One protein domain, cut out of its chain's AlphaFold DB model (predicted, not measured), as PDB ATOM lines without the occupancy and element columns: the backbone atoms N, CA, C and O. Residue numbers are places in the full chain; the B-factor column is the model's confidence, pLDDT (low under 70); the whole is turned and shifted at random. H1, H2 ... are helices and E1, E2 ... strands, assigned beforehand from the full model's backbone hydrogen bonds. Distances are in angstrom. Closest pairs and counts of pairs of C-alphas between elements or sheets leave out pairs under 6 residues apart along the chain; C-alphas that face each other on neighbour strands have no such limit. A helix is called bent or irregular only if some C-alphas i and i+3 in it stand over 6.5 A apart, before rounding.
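AT A GLANCE: This is residues 2 to 29 and 36 to 117 of the 179 residues of an uncharacterized protein of Fonsecaea erecta (UniProt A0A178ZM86). One long helix, H4, makes the long side of a loose frame, with a small two-stranded pairing toward each end of it: E4, paired with E2, by its first residues, and E1 with E3 off to the side of its later half and apart from it, where the short helices H1, H2 and H3 gather. Residues 36 to 51 stick out as a free arm. The printed part has 110 residues, with four named helices and four named strands in the order E1 H1 E2 H2 E3 H3 E4 H4; the sheet E1 - E3 is antiparallel, the sheet E2 - E4 parallel, and the class is mostly helix. The whole is loose, with a radius of gyration of the C-alphas of 17.2 A and spans of 46 by 38 by 26 A.

HOW THE PARTS SIT: Look first at E1, residues 7 to 9, and E3, residues 63 to 65: they are antiparallel neighbours at 131 degrees, with N 8 and O 64 3.0 A apart, within hydrogen-bond range. In the other sheet, E2, residues 21 to 23, and E4, residues 82 to 84, are parallel at 20 degrees, with N 84 and O 22 2.9 A apart, within hydrogen-bond range. From E4 go to H4, residues 87 to 111: their closest C-alphas, those of Ile 84 and Ile 90, are 6.7 A apart. H3, residues 66 to 73, touches residues 100 to 104 of H4 at a steep tilt of 45 degrees, opposite ways; the closest C-alphas, those of Leu 72 and Asn 103, are 6.0 A apart. H2, residues 49 to 60, and H4 only just touch, only at their ends, with 3 pairs of C-alphas within 8 A; the closest are those of Val 59 and Ala 108, at 6.3 A. H1, residues 10 to 16, is close to H4 but not clearly touching, its closest C-alphas being those of Leu 10 and Thr 104, 6.7 A apart. H1 and H2 only just touch, with 3 pairs of C-alphas within 8 A, the closest being those of Leu 10 and Leu 60, at 4.9 A. Every O i to N i+4 pair is within hydrogen-bond range in H1 and H3, against 6 of 8 in H2 and 18 of 21 in H4.

IN THESE COORDINATES: Find C-alpha 7 at (196.705, 247.097, 297.104), where E1 begins. H4 starts at C-alpha 87, (194.639, 233.021, 263.109), and runs 37.6 A to C-alpha 111 at (210.441, 239.764, 296.548). H2 measures 12.0 A and is irregular: C-alphas 55 and 58 are 7.8 A apart.

THE WHOLE: The C-alphas of Pro 4 and Glu 38 are the two farthest apart, at 52.0 A. Residues 30 to 35 are not printed, and C-alphas 29 and 36 are 14.8 A apart across this cut. Of the links printed whole, H3 to E4 is short and the others are tight. The mean pLDDT of the printed part is 71.0; 44 residues are under 70, among them residues 66 to 81.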
ATOM      1  N   ALA A   2     187.754 246.813 293.064       37.12
ATOM      2  CA  ALA A   2     189.045 247.238 293.607       37.12
ATOM      3  C   ALA A   2     188.953 247.411 295.130       37.12
ATOM      4  O   ALA A   2     187.972 247.965 295.624       37.12
ATOM      5  N   ASP A   3     189.958 246.909 295.843       43.44
ATOM      6  CA  ASP A   3     190.128 247.090 297.283       43.44
ATOM      7  C   ASP A   3     190.388 248.583 297.587       43.44
ATOM      8  O   ASP A   3     191.265 249.184 296.951       43.44
ATOM      9  N   PRO A   4     189.646 249.218 298.518       45.22
ATOM     10  CA  PRO A   4     189.827 250.626 298.882       45.22
ATOM     11  C   PRO A   4     191.225 250.976 299.426       45.22
ATOM     12  O   PRO A   4     191.542 252.160 299.519       45.22
ATOM     13  N   ALA A   5     192.075 249.992 299.750       53.62
ATOM     14  CA  ALA A   5     193.440 250.221 300.234       53.62
ATOM     15  C   ALA A   5     194.494 250.481 299.135       53.62
ATOM     16  O   ALA A   5     195.650 250.746 299.462       53.62
ATOM     17  N   GLY A   6     194.146 250.402 297.843       63.88
ATOM     18  CA  GLY A   6     195.132 250.590 296.770       63.88
ATOM     19  C   GLY A   6     196.210 249.500 296.762       63.88
ATOM     20  O   GLY A   6     197.373 249.766 296.461       63.88
ATOM     21  N   LYS A   7     195.827 248.267 297.100       69.31
ATOM     22  CA  LYS A   7     196.705 247.097 297.104       69.31
ATOM     23  C   LYS A   7     196.224 246.046 296.112       69.31
ATOM     24  O   LYS A   7     195.028 245.920 295.853       69.31
ATOM     25  N   ILE A   8     197.164 245.314 295.528       77.69
ATOM     26  CA  ILE A   8     196.898 244.263 294.544       77.69
ATOM     27  C   ILE A   8     197.961 243.169 294.654       77.69
ATOM     28  O   ILE A   8     199.132 243.448 294.895       77.69
ATOM     29  N   THR A   9     197.552 241.917 294.476       82.94
ATOM     30  CA  THR A   9     198.459 240.764 294.507       82.94
ATOM     31  C   THR A   9     198.843 240.325 293.096       82.94
ATOM     32  O   THR A   9     198.113 240.588 292.132       82.94
ATOM     33  N   LEU A  10     199.961 239.606 292.950       79.38
ATOM     34  CA  LEU A  10     200.332 239.000 291.662       79.38
ATOM     35  C   LEU A  10     199.261 238.019 291.182       79.38
ATOM     36  O   LEU A  10     198.949 237.980 289.994       79.38
ATOM     37  N   ARG A  11     198.630 237.275 292.097       81.62
ATOM     38  CA  ARG A  11     197.484 236.417 291.784       81.62
ATOM     39  C   ARG A  11     196.333 237.227 291.203       81.62
ATOM     40  O   ARG A  11     195.773 236.832 290.180       81.62
ATOM     41  N   GLY A  12     195.989 238.356 291.822       77.44
ATOM     42  CA  GLY A  12     194.963 239.270 291.325       77.44
ATOM     43  C   GLY A  12     195.297 239.782 289.924       77.44
ATOM     44  O   GLY A  12     194.474 239.683 289.019       77.44
ATOM     45  N   ALA A  13     196.536 240.218 289.715       75.56
ATOM     46  CA  ALA A  13     197.029 240.686 288.426       75.56
ATOM     47  C   ALA A  13     196.951 239.624 287.317       75.56
ATOM     48  O   ALA A  13     196.436 239.876 286.230       75.56
ATOM     49  N   LEU A  14     197.431 238.410 287.598       75.44
ATOM     50  CA  LEU A  14     197.501 237.316 286.627       75.44
ATOM     51  C   LEU A  14     196.128 236.703 286.316       75.44
ATOM     52  O   LEU A  14     195.927 236.168 285.226       75.44
ATOM     53  N   SER A  15     195.179 236.757 287.258       73.19
ATOM     54  CA  SER A  15     193.870 236.101 287.116       73.19
ATOM     55  C   SER A  15     192.718 237.045 286.761       73.19
ATOM     56  O   SER A  15     191.786 236.608 286.080       73.19
ATOM     57  N   GLN A  16     192.764 238.311 287.191       62.72
ATOM     58  CA  GLN A  16     191.648 239.258 287.056       62.72
ATOM     59  C   GLN A  16     191.845 240.288 285.943       62.72
ATOM     60  O   GLN A  16     190.856 240.805 285.429       62.72
ATOM     61  N   SER A  17     193.077 240.549 285.496       60.22
ATOM     62  CA  SER A  17     193.343 241.422 284.342       60.22
ATOM     63  C   SER A  17     193.095 240.702 283.012       60.22
ATOM     64  O   SER A  17     193.921 240.733 282.102       60.22
ATOM     65  N   LYS A  18     191.948 240.022 282.885       61.59
ATOM     66  CA  LYS A  18     191.537 239.402 281.623       61.59
ATOM     67  C   LYS A  18     190.935 240.466 280.723       61.59
ATOM     68  O   LYS A  18     189.926 241.086 281.047       61.59
ATOM     69  N   TRP A  19     191.570 240.672 279.581       66.12
ATOM     70  CA  TRP A  19     191.103 241.636 278.599       66.12
ATOM     71  C   TRP A  19     189.944 241.081 277.788       66.12
ATOM     72  O   TRP A  19     189.867 239.881 277.519       66.12
ATOM     73  N   LEU A  20     189.051 241.978 277.377       68.56
ATOM     74  CA  LEU A  20     187.983 241.637 276.457       68.56
ATOM     75  C   LEU A  20     188.598 241.336 275.082       68.56
ATOM     76  O   LEU A  20     189.175 242.212 274.438       68.56
ATOM     77  N   VAL A  21     188.489 240.078 274.662       71.94
ATOM     78  CA  VAL A  21     188.915 239.602 273.345       71.94
ATOM     79  C   VAL A  21     187.666 239.402 272.507       71.94
ATOM     80  O   VAL A  21     186.764 238.667 272.910       71.94
ATOM     81  N   THR A  22     187.606 240.035 271.340       77.81
ATOM     82  CA  THR A  22     186.554 239.756 270.360       77.81
ATOM     83  C   THR A  22     187.141 238.962 269.211       77.81
ATOM     84  O   THR A  22     188.229 239.248 268.716       77.81
ATOM     85  N   THR A  23     186.419 237.928 268.796       77.06
ATOM     86  CA  THR A  23     186.831 237.062 267.697       77.06
ATOM     87  C   THR A  23     185.802 237.133 266.584       77.06
ATOM     88  O   THR A  23     184.615 236.898 266.800       77.06
ATOM     89  N   THR A  24     186.267 237.468 265.389       81.38
ATOM     90  CA  THR A  24     185.512 237.350 264.135       81.38
ATOM     91  C   THR A  24     186.205 236.402 263.161       81.38
ATOM     92  O   THR A  24     185.706 236.178 262.059       81.38
ATOM     93  N   ALA A  25     187.343 235.823 263.565       74.38
ATOM     94  CA  ALA A  25     188.063 234.852 262.766       74.38
ATOM     95  C   ALA A  25     187.165 233.642 262.446       74.38
ATOM     96  O   ALA A  25     186.537 233.084 263.353       74.38
ATOM     97  N   PRO A  26     187.105 233.211 261.173       70.25
ATOM     98  CA  PRO A  26     186.331 232.042 260.796       70.25
ATOM     99  C   PRO A  26     186.919 230.796 261.457       70.25
ATOM    100  O   PRO A  26     188.142 230.637 261.540       70.25
ATOM    101  N   LEU A  27     186.041 229.894 261.899       66.81
ATOM    102  CA  LEU A  27     186.451 228.606 262.443       66.81
ATOM    103  C   LEU A  27     187.196 227.834 261.348       66.81
ATOM    104  O   LEU A  27     186.616 227.484 260.319       66.81
ATOM    105  N   ARG A  28     188.493 227.590 261.543       62.59
ATOM    106  CA  ARG A  28     189.265 226.734 260.640       62.59
ATOM    107  C   ARG A  28     189.124 225.293 261.102       62.59
ATOM    108  O   ARG A  28     189.318 224.994 262.277       62.59
ATOM    109  N   SER A  29     188.782 224.405 260.176       59.16
ATOM    110  CA  SER A  29     188.841 222.967 260.414       59.16
ATOM    111  C   SER A  29     190.283 222.559 260.710       59.16
ATOM    112  O   SER A  29     191.219 223.133 260.146       59.16
ATOM    113  N   TRP A  36     200.401 214.118 262.677       56.97
ATOM    114  CA  TRP A  36     200.852 214.952 263.781       56.97
ATOM    115  C   TRP A  36     202.358 214.742 263.974       56.97
ATOM    116  O   TRP A  36     202.829 213.611 263.826       56.97
ATOM    117  N   PRO A  37     203.132 215.800 264.264       60.12
ATOM    118  CA  PRO A  37     204.536 215.620 264.594       60.12
ATOM    119  C   PRO A  37     204.645 214.695 265.809       60.12
ATOM    120  O   PRO A  37     203.937 214.878 266.799       60.12
ATOM    121  N   GLU A  38     205.530 213.703 265.733       60.69
ATOM    122  CA  GLU A  38     205.891 212.904 266.900       60.69
ATOM    123  C   GLU A  38     206.675 213.801 267.860       60.69
ATOM    124  O   GLU A  38     207.813 214.191 267.592       60.69
ATOM    125  N   VAL A  39     206.035 214.182 268.965       59.69
ATOM    126  CA  VAL A  39     206.658 214.980 270.020       59.69
ATOM    127  C   VAL A  39     206.891 214.070 271.219       59.69
ATOM    128  O   VAL A  39     205.944 213.621 271.859       59.69
ATOM    129  N   SER A  40     208.158 213.817 271.545       59.78
ATOM    130  CA  SER A  40     208.539 213.203 272.818       59.78
ATOM    131  C   SER A  40     208.561 214.286 273.897       59.78
ATOM    132  O   SER A  40     209.593 214.917 274.123       59.78
ATOM    133  N   ALA A  41     207.416 214.525 274.533       60.22
ATOM    134  CA  ALA A  41     207.290 215.435 275.665       60.22
ATOM    135  C   ALA A  41     206.890 214.658 276.923       60.22
ATOM    136  O   ALA A  41     205.946 213.872 276.905       60.22
ATOM    137  N   SER A  42     207.592 214.900 278.025       61.22
ATOM    138  CA  SER A  42     207.152 214.486 279.354       61.22
ATOM    139  C   SER A  42     206.236 215.562 279.926       61.22
ATOM    140  O   SER A  42     206.610 216.737 279.966       61.22
ATOM    141  N   MET A  43     205.048 215.172 280.378       59.06
ATOM    142  CA  MET A  43     204.201 216.061 281.166       59.06
ATOM    143  C   MET A  43     204.893 216.328 282.504       59.06
ATOM    144  O   MET A  43     205.358 215.398 283.160       59.06
ATOM    145  N   TRP A  44     204.988 217.593 282.898       66.50
ATOM    146  CA  TRP A  44     205.537 217.940 284.201       66.50
ATOM    147  C   TRP A  44     204.448 217.721 285.255       66.50
ATOM    148  O   TRP A  44     203.601 218.587 285.454       66.50
ATOM    149  N   GLU A  45     204.430 216.537 285.874       74.00
ATOM    150  CA  GLU A  45     203.367 216.121 286.808       74.00
ATOM    151  C   GLU A  45     203.229 217.056 288.018       74.00
ATOM    152  O   GLU A  45     202.134 217.227 288.544       74.00
ATOM    153  N   ASP A  46     204.311 217.738 288.396       69.75
ATOM    154  CA  ASP A  46     204.310 218.696 289.499       69.75
ATOM    155  C   ASP A  46     203.744 220.072 289.130       69.75
ATOM    156  O   ASP A  46     203.514 220.892 290.022       69.75
ATOM    157  N   PHE A  47     203.492 220.348 287.847       69.94
ATOM    158  CA  PHE A  47     202.929 221.619 287.390       69.94
ATOM    159  C   PHE A  47     201.397 221.641 287.543       69.94
ATOM    160  O   PHE A  47     200.646 221.829 286.586       69.94
ATOM    161  N   THR A  48     200.918 221.434 288.771       76.75
ATOM    162  CA  THR A  48     199.501 221.545 289.138       76.75
ATOM    163  C   THR A  48     199.222 222.882 289.818       76.75
ATOM    164  O   THR A  48     200.104 223.488 290.425       76.75
ATOM    165  N   LEU A  49     197.972 223.355 289.751       73.88
ATOM    166  CA  LEU A  49     197.561 224.553 290.493       73.88
ATOM    167  C   LEU A  49     197.758 224.384 292.005       73.88
ATOM    168  O   LEU A  49     198.137 225.342 292.674       73.88
ATOM    169  N   ASP A  50     197.540 223.176 292.523       79.94
ATOM    170  CA  ASP A  50     197.703 222.871 293.943       79.94
ATOM    171  C   ASP A  50     199.167 222.981 294.370       79.94
ATOM    172  O   ASP A  50     199.460 223.664 295.350       79.94
ATOM    173  N   ASN A  51     200.098 222.413 293.597       78.62
ATOM    174  CA  ASN A  51     201.529 222.548 293.871       78.62
ATOM    175  C   ASN A  51     202.009 223.992 293.702       78.62
ATOM    176  O   ASN A  51     202.768 224.485 294.537       78.62
ATOM    177  N   LEU A  52     201.544 224.695 292.663       76.12
ATOM    178  CA  LEU A  52     201.872 226.108 292.464       76.12
ATOM    179  C   LEU A  52     201.397 226.961 293.645       76.12
ATOM    180  O   LEU A  52     202.131 227.830 294.113       76.12
ATOM    181  N   ASN A  53     200.200 226.693 294.164       81.56
ATOM    182  CA  ASN A  53     199.695 227.363 295.356       81.56
ATOM    183  C   ASN A  53     200.494 226.971 296.599       81.56
ATOM    184  O   ASN A  53     200.945 227.850 297.321       81.56
ATOM    185  N   ALA A  54     200.723 225.682 296.837       84.38
ATOM    186  CA  ALA A  54     201.445 225.217 298.016       84.38
ATOM    187  C   ALA A  54     202.871 225.789 298.092       84.38
ATOM    188  O   ALA A  54     203.321 226.170 299.170       84.38
ATOM    189  N   GLN A  55     203.569 225.882 296.956       82.31
ATOM    190  CA  GLN A  55     204.959 226.337 296.916       82.31
ATOM    191  C   GLN A  55     205.110 227.856 296.763       82.31
ATOM    192  O   GLN A  55     206.055 228.430 297.304       82.31
ATOM    193  N   TYR A  56     204.196 228.523 296.048       80.25
ATOM    194  CA  TYR A  56     204.369 229.927 295.653       80.25
ATOM    195  C   TYR A  56     203.246 230.861 296.111       80.25
ATOM    196  O   TYR A  56     203.312 232.050 295.795       80.25
ATOM    197  N   ALA A  57     202.255 230.398 296.889       83.62
ATOM    198  CA  ALA A  57     201.182 231.263 297.399       83.62
ATOM    199  C   ALA A  57     201.725 232.511 298.099       83.62
ATOM    200  O   ALA A  57     201.256 233.602 297.818       83.62
ATOM    201  N   GLN A  58     202.783 232.388 298.906       84.62
ATOM    202  CA  GLN A  58     203.385 233.543 299.587       84.62
ATOM    203  C   GLN A  58     203.830 234.664 298.631       84.62
ATOM    204  O   GLN A  58     203.745 235.834 298.976       84.62
ATOM    205  N   VAL A  59     204.285 234.311 297.425       83.69
ATOM    206  CA  VAL A  59     204.708 235.272 296.397       83.69
ATOM    207  C   VAL A  59     203.493 235.785 295.634       83.69
ATOM    208  O   VAL A  59     203.374 236.974 295.354       83.69
ATOM    209  N   LEU A  60     202.578 234.875 295.298       83.44
ATOM    210  CA  LEU A  60     201.377 235.175 294.528       83.44
ATOM    211  C   LEU A  60     200.399 236.070 295.296       83.44
ATOM    212  O   LEU A  60     199.728 236.894 294.676       83.44
ATOM    213  N   ASP A  61     200.340 235.917 296.615       87.25
ATOM    214  CA  ASP A  61     199.424 236.605 297.522       87.25
ATOM    215  C   ASP A  61     200.083 237.782 298.255       87.25
ATOM    216  O   ASP A  61     199.422 238.458 299.041       87.25
ATOM    217  N   TYR A  62     201.356 238.076 297.967       83.62
ATOM    218  CA  TYR A  62     202.001 239.281 298.476       83.62
ATOM    219  C   TYR A  62     201.298 240.533 297.939       83.62
ATOM    220  O   TYR A  62     201.022 240.655 296.741       83.62
ATOM    221  N   GLU A  63     201.012 241.469 298.840       84.88
ATOM    222  CA  GLU A  63     200.348 242.725 298.516       84.88
ATOM    223  C   GLU A  63     201.362 243.757 298.024       84.88
ATOM    224  O   GLU A  63     202.214 244.229 298.777       84.88
ATOM    225  N   PHE A  64     201.226 244.156 296.763       76.56
ATOM    226  CA  PHE A  64     201.976 245.259 296.173       76.56
ATOM    227  C   PHE A  64     201.119 246.526 296.144       76.56
ATOM    228  O   PHE A  64     199.884 246.460 296.099       76.56
ATOM    229  N   SER A  65     201.770 247.693 296.126       78.00
ATOM    230  CA  SER A  65     201.070 248.953 295.868       78.00
ATOM    231  C   SER A  65     200.467 248.926 294.466       78.00
ATOM    232  O   SER A  65     201.127 248.544 293.494       78.00
ATOM    233  N   THR A  66     199.219 249.376 294.322       68.81
ATOM    234  CA  THR A  66     198.582 249.500 293.005       68.81
ATOM    235  C   THR A  66     199.355 250.425 292.085       68.81
ATOM    236  O   THR A  66     199.329 250.197 290.887       68.81
ATOM    237  N   VAL A  67     200.079 251.421 292.601       69.31
ATOM    238  CA  VAL A  67     200.895 252.322 291.773       69.31
ATOM    239  C   VAL A  67     202.077 251.578 291.149       69.31
ATOM    240  O   VAL A  67     202.317 251.708 289.950       69.31
ATOM    241  N   GLU A  68     202.777 250.759 291.935       67.38
ATOM    242  CA  GLU A  68     203.919 249.956 291.475       67.38
ATOM    243  C   GLU A  68     203.467 248.916 290.452       67.38
ATOM    244  O   GLU A  68     204.050 248.779 289.375       67.38
ATOM    245  N   LEU A  69     202.370 248.225 290.760       67.88
ATOM    246  CA  LEU A  69     201.847 247.189 289.891       67.88
ATOM    247  C   LEU A  69     201.212 247.783 288.625       67.88
ATOM    248  O   LEU A  69     201.427 247.272 287.534       67.88
ATOM    249  N   HIS A  70     200.486 248.897 288.723       66.81
ATOM    250  CA  HIS A  70     199.916 249.572 287.559       66.81
ATOM    251  C   HIS A  70     201.024 250.111 286.652       66.81
ATOM    252  O   HIS A  70     200.948 249.895 285.448       66.81
ATOM    253  N   ALA A  71     202.086 250.728 287.180       66.12
ATOM    254  CA  ALA A  71     203.223 251.172 286.366       66.12
ATOM    255  C   ALA A  71     203.882 250.012 285.598       66.12
ATOM    256  O   ALA A  71     204.231 250.164 284.428       66.12
ATOM    257  N   LEU A  72     203.985 248.841 286.229       63.38
ATOM    258  CA  LEU A  72     204.555 247.642 285.619       63.38
ATOM    259  C   LEU A  72     203.588 246.920 284.675       63.38
ATOM    260  O   LEU A  72     204.038 246.252 283.757       63.38
ATOM    261  N   LEU A  73     202.272 247.034 284.850       65.69
ATOM    262  CA  LEU A  73     201.280 246.341 284.013       65.69
ATOM    263  C   LEU A  73     200.639 247.211 282.929       65.69
ATOM    264  O   LEU A  73     199.974 246.685 282.039       65.69
ATOM    265  N   SER A  74     200.847 248.526 282.979       60.34
ATOM    266  CA  SER A  74     200.280 249.498 282.029       60.34
ATOM    267  C   SER A  74     201.023 249.589 280.708       60.34
ATOM    268  O   SER A  74     200.774 250.515 279.940       60.34
ATOM    269  N   TYR A  75     201.945 248.672 280.430       50.28
ATOM    270  CA  TYR A  75     202.636 248.638 279.155       50.28
ATOM    271  C   TYR A  75     202.240 247.371 278.375       50.28
ATOM    272  O   TYR A  75     202.284 246.278 278.929       50.28
ATOM    273  N   PRO A  76     201.801 247.482 277.109       50.03
ATOM    274  CA  PRO A  76     201.417 248.725 276.447       50.03
ATOM    275  C   PRO A  76     200.156 249.351 277.090       50.03
ATOM    276  O   PRO A  76     199.320 248.628 277.643       50.03
ATOM    277  N   PRO A  77     200.004 250.686 277.010       50.44
ATOM    278  CA  PRO A  77     198.868 251.386 277.580       50.44
ATOM    279  C   PRO A  77     197.704 251.315 276.601       50.44
ATOM    280  O   PRO A  77     197.759 251.987 275.581       50.44
ATOM    281  N   SER A  78     196.668 250.534 276.911       51.75
ATOM    282  CA  SER A  78     195.268 250.862 276.593       51.75
ATOM    283  C   SER A  78     194.333 249.660 276.735       51.75
ATOM    284  O   SER A  78     194.683 248.482 276.612       51.75
ATOM    285  N   SER A  79     193.074 250.028 276.936       51.44
ATOM    286  CA  SER A  79     191.833 249.297 276.716       51.44
ATOM    287  C   SER A  79     191.643 248.754 275.290       51.44
ATOM    288  O   SER A  79     190.500 248.617 274.853       51.44
ATOM    289  N   ASP A  80     192.711 248.486 274.536       57.06
ATOM    290  CA  ASP A  80     192.580 248.010 273.168       57.06
ATOM    291  C   ASP A  80     191.976 246.611 273.197       57.06
ATOM    292  O   ASP A  80     192.586 245.623 273.628       57.06
ATOM    293  N   LEU A  81     190.718 246.575 272.769       62.53
ATOM    294  CA  LEU A  81     189.989 245.382 272.405       62.53
ATOM    295  C   LEU A  81     190.888 244.586 271.457       62.53
ATOM    296  O   LEU A  81     191.151 245.017 270.332       62.53
ATOM    297  N   VAL A  82     191.395 243.436 271.906       71.31
ATOM    298  CA  VAL A  82     192.180 242.583 271.014       71.31
ATOM    299  C   VAL A  82     191.188 241.921 270.072       71.31
ATOM    300  O   VAL A  82     190.494 240.979 270.452       71.31
ATOM    301  N   GLN A  83     191.096 242.456 268.856       77.38
ATOM    302  CA  GLN A  83     190.317 241.854 267.786       77.38
ATOM    303  C   GLN A  83     191.138 240.754 267.117       77.38
ATOM    304  O   GLN A  83     192.225 241.005 266.588       77.38
ATOM    305  N   ILE A  84     190.598 239.538 267.144       80.00
ATOM    306  CA  ILE A  84     191.116 238.381 266.419       80.00
ATOM    307  C   ILE A  84     190.253 238.203 265.177       80.00
ATOM    308  O   ILE A  84     189.140 237.680 265.233       80.00
ATOM    309  N   THR A  85     190.776 238.661 264.049       82.06
ATOM    310  CA  THR A  85     190.123 238.570 262.735       82.06
ATOM    311  C   THR A  85     190.706 237.441 261.885       82.06
ATOM    312  O   THR A  85     190.048 236.919 260.988       82.06
ATOM    313  N   GLN A  86     191.922 237.001 262.206       77.69
ATOM    314  CA  GLN A  86     192.624 235.898 261.557       77.69
ATOM    315  C   GLN A  86     193.479 235.126 262.567       77.69
ATOM    316  O   GLN A  86     193.849 235.650 263.614       77.69
ATOM    317  N   ALA A  87     193.855 233.889 262.226       72.44
ATOM    318  CA  ALA A  87     194.639 233.021 263.109       72.44
ATOM    319  C   ALA A  87     195.956 233.664 263.584       72.44
ATOM    320  O   ALA A  87     196.321 233.519 264.742       72.44
ATOM    321  N   ALA A  88     196.631 234.434 262.722       73.12
ATOM    322  CA  ALA A  88     197.879 235.113 263.075       73.12
ATOM    323  C   ALA A  88     197.704 236.183 264.170       73.12
ATOM    324  O   ALA A  88     198.654 236.475 264.894       73.12
ATOM    325  N   ASP A  89     196.497 236.735 264.349       75.50
ATOM    326  CA  ASP A  89     196.237 237.738 265.386       75.50
ATOM    327  C   ASP A  89     196.380 237.151 266.805       75.50
ATOM    328  O   ASP A  89     196.551 237.912 267.760       75.50
ATOM    329  N   ILE A  90     196.399 235.816 266.961       77.00
ATOM    330  CA  ILE A  90     196.670 235.153 268.247       77.00
ATOM    331  C   ILE A  90     198.049 235.521 268.808       77.00
ATOM    332  O   ILE A  90     198.221 235.609 270.025       77.00
ATOM    333  N   ASN A  91     199.009 235.853 267.939       74.81
ATOM    334  CA  ASN A  91     200.350 236.262 268.346       74.81
ATOM    335  C   ASN A  91     200.327 237.577 269.141       74.81
ATOM    336  O   ASN A  91     201.185 237.795 269.999       74.81
ATOM    337  N   ARG A  92     199.296 238.416 268.956       75.38
ATOM    338  CA  ARG A  92     199.072 239.617 269.780       75.38
ATOM    339  C   ARG A  92     198.734 239.251 271.225       75.38
ATOM    340  O   ARG A  92     199.258 239.878 272.145       75.38
ATOM    341  N   LEU A  93     197.911 238.219 271.434       76.25
ATOM    342  CA  LEU A  93     197.603 237.711 272.776       76.25
ATOM    343  C   LEU A  93     198.838 237.099 273.437       76.25
ATOM    344  O   LEU A  93     199.110 237.379 274.602       76.25
ATOM    345  N   ILE A  94     199.611 236.312 272.686       76.44
ATOM    346  CA  ILE A  94     200.848 235.697 273.179       76.44
ATOM    347  C   ILE A  94     201.846 236.775 273.620       76.44
ATOM    348  O   ILE A  94     202.345 236.733 274.746       76.44
ATOM    349  N   LYS A  95     202.106 237.774 272.767       75.00
ATOM    350  CA  LYS A  95     203.028 238.884 273.057       75.00
ATOM    351  C   LYS A  95     202.601 239.672 274.294       75.00
ATOM    352  O   LYS A  95     203.437 240.026 275.123       75.00
ATOM    353  N   ARG A  96     201.295 239.893 274.449       74.75
ATOM    354  CA  ARG A  96     200.724 240.569 275.615       74.75
ATOM    355  C   ARG A  96     200.890 239.755 276.899       74.75
ATOM    356  O   ARG A  96     201.410 240.282 277.879       74.75
ATOM    357  N   ASN A  97     200.510 238.476 276.885       76.81
ATOM    358  CA  ASN A  97     200.666 237.586 278.040       76.81
ATOM    359  C   ASN A  97     202.130 237.470 278.455       76.81
ATOM    360  O   ASN A  97     202.444 237.516 279.639       76.81
ATOM    361  N   ARG A  98     203.043 237.394 277.485       75.88
ATOM    362  CA  ARG A  98     204.481 237.412 277.745       75.88
ATOM    363  C   ARG A  98     204.910 238.670 278.498       75.88
ATOM    364  O   ARG A  98     205.708 238.564 279.421       75.88
ATOM    365  N   HIS A  99     204.423 239.842 278.103       75.38
ATOM    366  CA  HIS A  99     204.789 241.088 278.770       75.38
ATOM    367  C   HIS A  99     204.298 241.116 280.225       75.38
ATOM    368  O   HIS A  99     205.080 241.385 281.134       75.38
ATOM    369  N   LEU A 100     203.040 240.716 280.453       76.31
ATOM    370  CA  LEU A 100     202.480 240.536 281.796       76.31
ATOM    371  C   LEU A 100     203.332 239.569 282.639       76.31
ATOM    372  O   LEU A 100     203.678 239.876 283.779       76.31
ATOM    373  N   LEU A 101     203.718 238.424 282.071       78.06
ATOM    374  CA  LEU A 101     204.562 237.433 282.744       78.06
ATOM    375  C   LEU A 101     205.971 237.961 283.048       78.06
ATOM    376  O   LEU A 101     206.485 237.721 284.133       78.06
ATOM    377  N   ALA A 102     206.598 238.704 282.135       77.25
ATOM    378  CA  ALA A 102     207.938 239.257 282.348       77.25
ATOM    379  C   ALA A 102     207.969 240.266 283.509       77.25
ATOM    380  O   ALA A 102     208.868 240.233 284.356       77.25
ATOM    381  N   ASN A 103     206.958 241.130 283.584       77.06
ATOM    382  CA  ASN A 103     206.895 242.165 284.614       77.06
ATOM    383  C   ASN A 103     206.546 241.568 285.982       77.06
ATOM    384  O   ASN A 103     207.159 241.918 286.989       77.06
ATOM    385  N   THR A 104     205.617 240.608 286.016       78.56
ATOM    386  CA  THR A 104     205.272 239.880 287.248       78.56
ATOM    387  C   THR A 104     206.416 238.993 287.743       78.56
ATOM    388  O   THR A 104     206.639 238.912 288.949       78.56
ATOM    389  N   LEU A 105     207.203 238.399 286.839       79.31
ATOM    390  CA  LEU A 105     208.406 237.644 287.196       79.31
ATOM    391  C   LEU A 105     209.473 238.536 287.838       79.31
ATOM    392  O   LEU A 105     210.052 238.150 288.849       79.31
ATOM    393  N   THR A 106     209.705 239.729 287.287       78.12
ATOM    394  CA  THR A 106     210.676 240.687 287.843       78.12
ATOM    395  C   THR A 106     210.313 241.063 289.284       78.12
ATOM    396  O   THR A 106     211.174 241.069 290.163       78.12
ATOM    397  N   LEU A 107     209.026 241.303 289.551       77.81
ATOM    398  CA  LEU A 107     208.520 241.559 290.903       77.81
ATOM    399  C   LEU A 107     208.719 240.365 291.840       77.81
ATOM    400  O   LEU A 107     209.225 240.528 292.949       77.81
ATOM    401  N   ALA A 108     208.352 239.164 291.389       79.50
ATOM    402  CA  ALA A 108     208.504 237.939 292.169       79.50
ATOM    403  C   ALA A 108     209.974 237.659 292.529       79.50
ATOM    404  O   ALA A 108     210.277 237.291 293.663       79.50
ATOM    405  N   GLN A 109     210.898 237.873 291.587       79.44
ATOM    406  CA  GLN A 109     212.339 237.742 291.819       79.44
ATOM    407  C   GLN A 109     212.842 238.755 292.850       79.44
ATOM    408  O   GLN A 109     213.585 238.374 293.755       79.44
ATOM    409  N   GLY A 110     212.397 240.013 292.750       76.75
ATOM    410  CA  GLY A 110     212.713 241.055 293.728       76.75
ATOM    411  C   GLY A 110     212.235 240.697 295.135       76.75
ATOM    412  O   GLY A 110     213.007 240.803 296.085       76.75
ATOM    413  N   PHE A 111     211.002 240.202 295.265       78.12
ATOM    414  CA  PHE A 111     210.441 239.764 296.548       78.12
ATOM    415  C   PHE A 111     211.229 238.604 297.176       78.12
ATOM    416  O   PHE A 111     211.509 238.616 298.371       78.12
ATOM    417  N   LEU A 112     211.623 237.615 296.372       80.06
ATOM    418  CA  LEU A 112     212.371 236.451 296.849       80.06
ATOM    419  C   LEU A 112     213.877 236.717 297.038       80.06
ATOM    420  O   LEU A 112     214.608 235.805 297.421       80.06
ATOM    421  N   GLY A 113     214.364 237.927 296.735       77.12
ATOM    422  CA  GLY A 113     215.797 238.238 296.753       77.12
ATOM    423  C   GLY A 113     216.609 237.396 295.762       77.12
ATOM    424  O   GLY A 113     217.799 237.160 295.971       77.12
ATOM    425  N   LEU A 114     215.972 236.901 294.697       74.81
ATOM    426  CA  LEU A 114     216.621 236.053 293.705       74.81
ATOM    427  C   LEU A 114     217.366 236.913 292.689       74.81
ATOM    428  O   LEU A 114     216.775 237.746 292.001       74.81
ATOM    429  N   HIS A 115     218.663 236.660 292.529       66.69
ATOM    430  CA  HIS A 115     219.405 237.188 291.391       66.69
ATOM    431  C   HIS A 115     218.973 236.476 290.095       66.69
ATOM    432  O   HIS A 115     218.810 235.252 290.105       66.69
ATOM    433  N   PRO A 116     218.827 237.195 288.964       63.12
ATOM    434  CA  PRO A 116     218.486 236.593 287.677       63.12
ATOM    435  C   PRO A 116     219.664 235.746 287.162       63.12
ATOM    436  O   PRO A 116     220.537 236.212 286.435       63.12
ATOM    437  N   GLY A 117     219.731 234.491 287.609       61.38
ATOM    438  CA  GLY A 117     220.792 233.546 287.256       61.38
ATOM    439  C   GLY A 117     220.601 232.904 285.880       61.38
ATOM    440  O   GLY A 117     221.592 232.644 285.196       61.38
TER     441      GLY A 117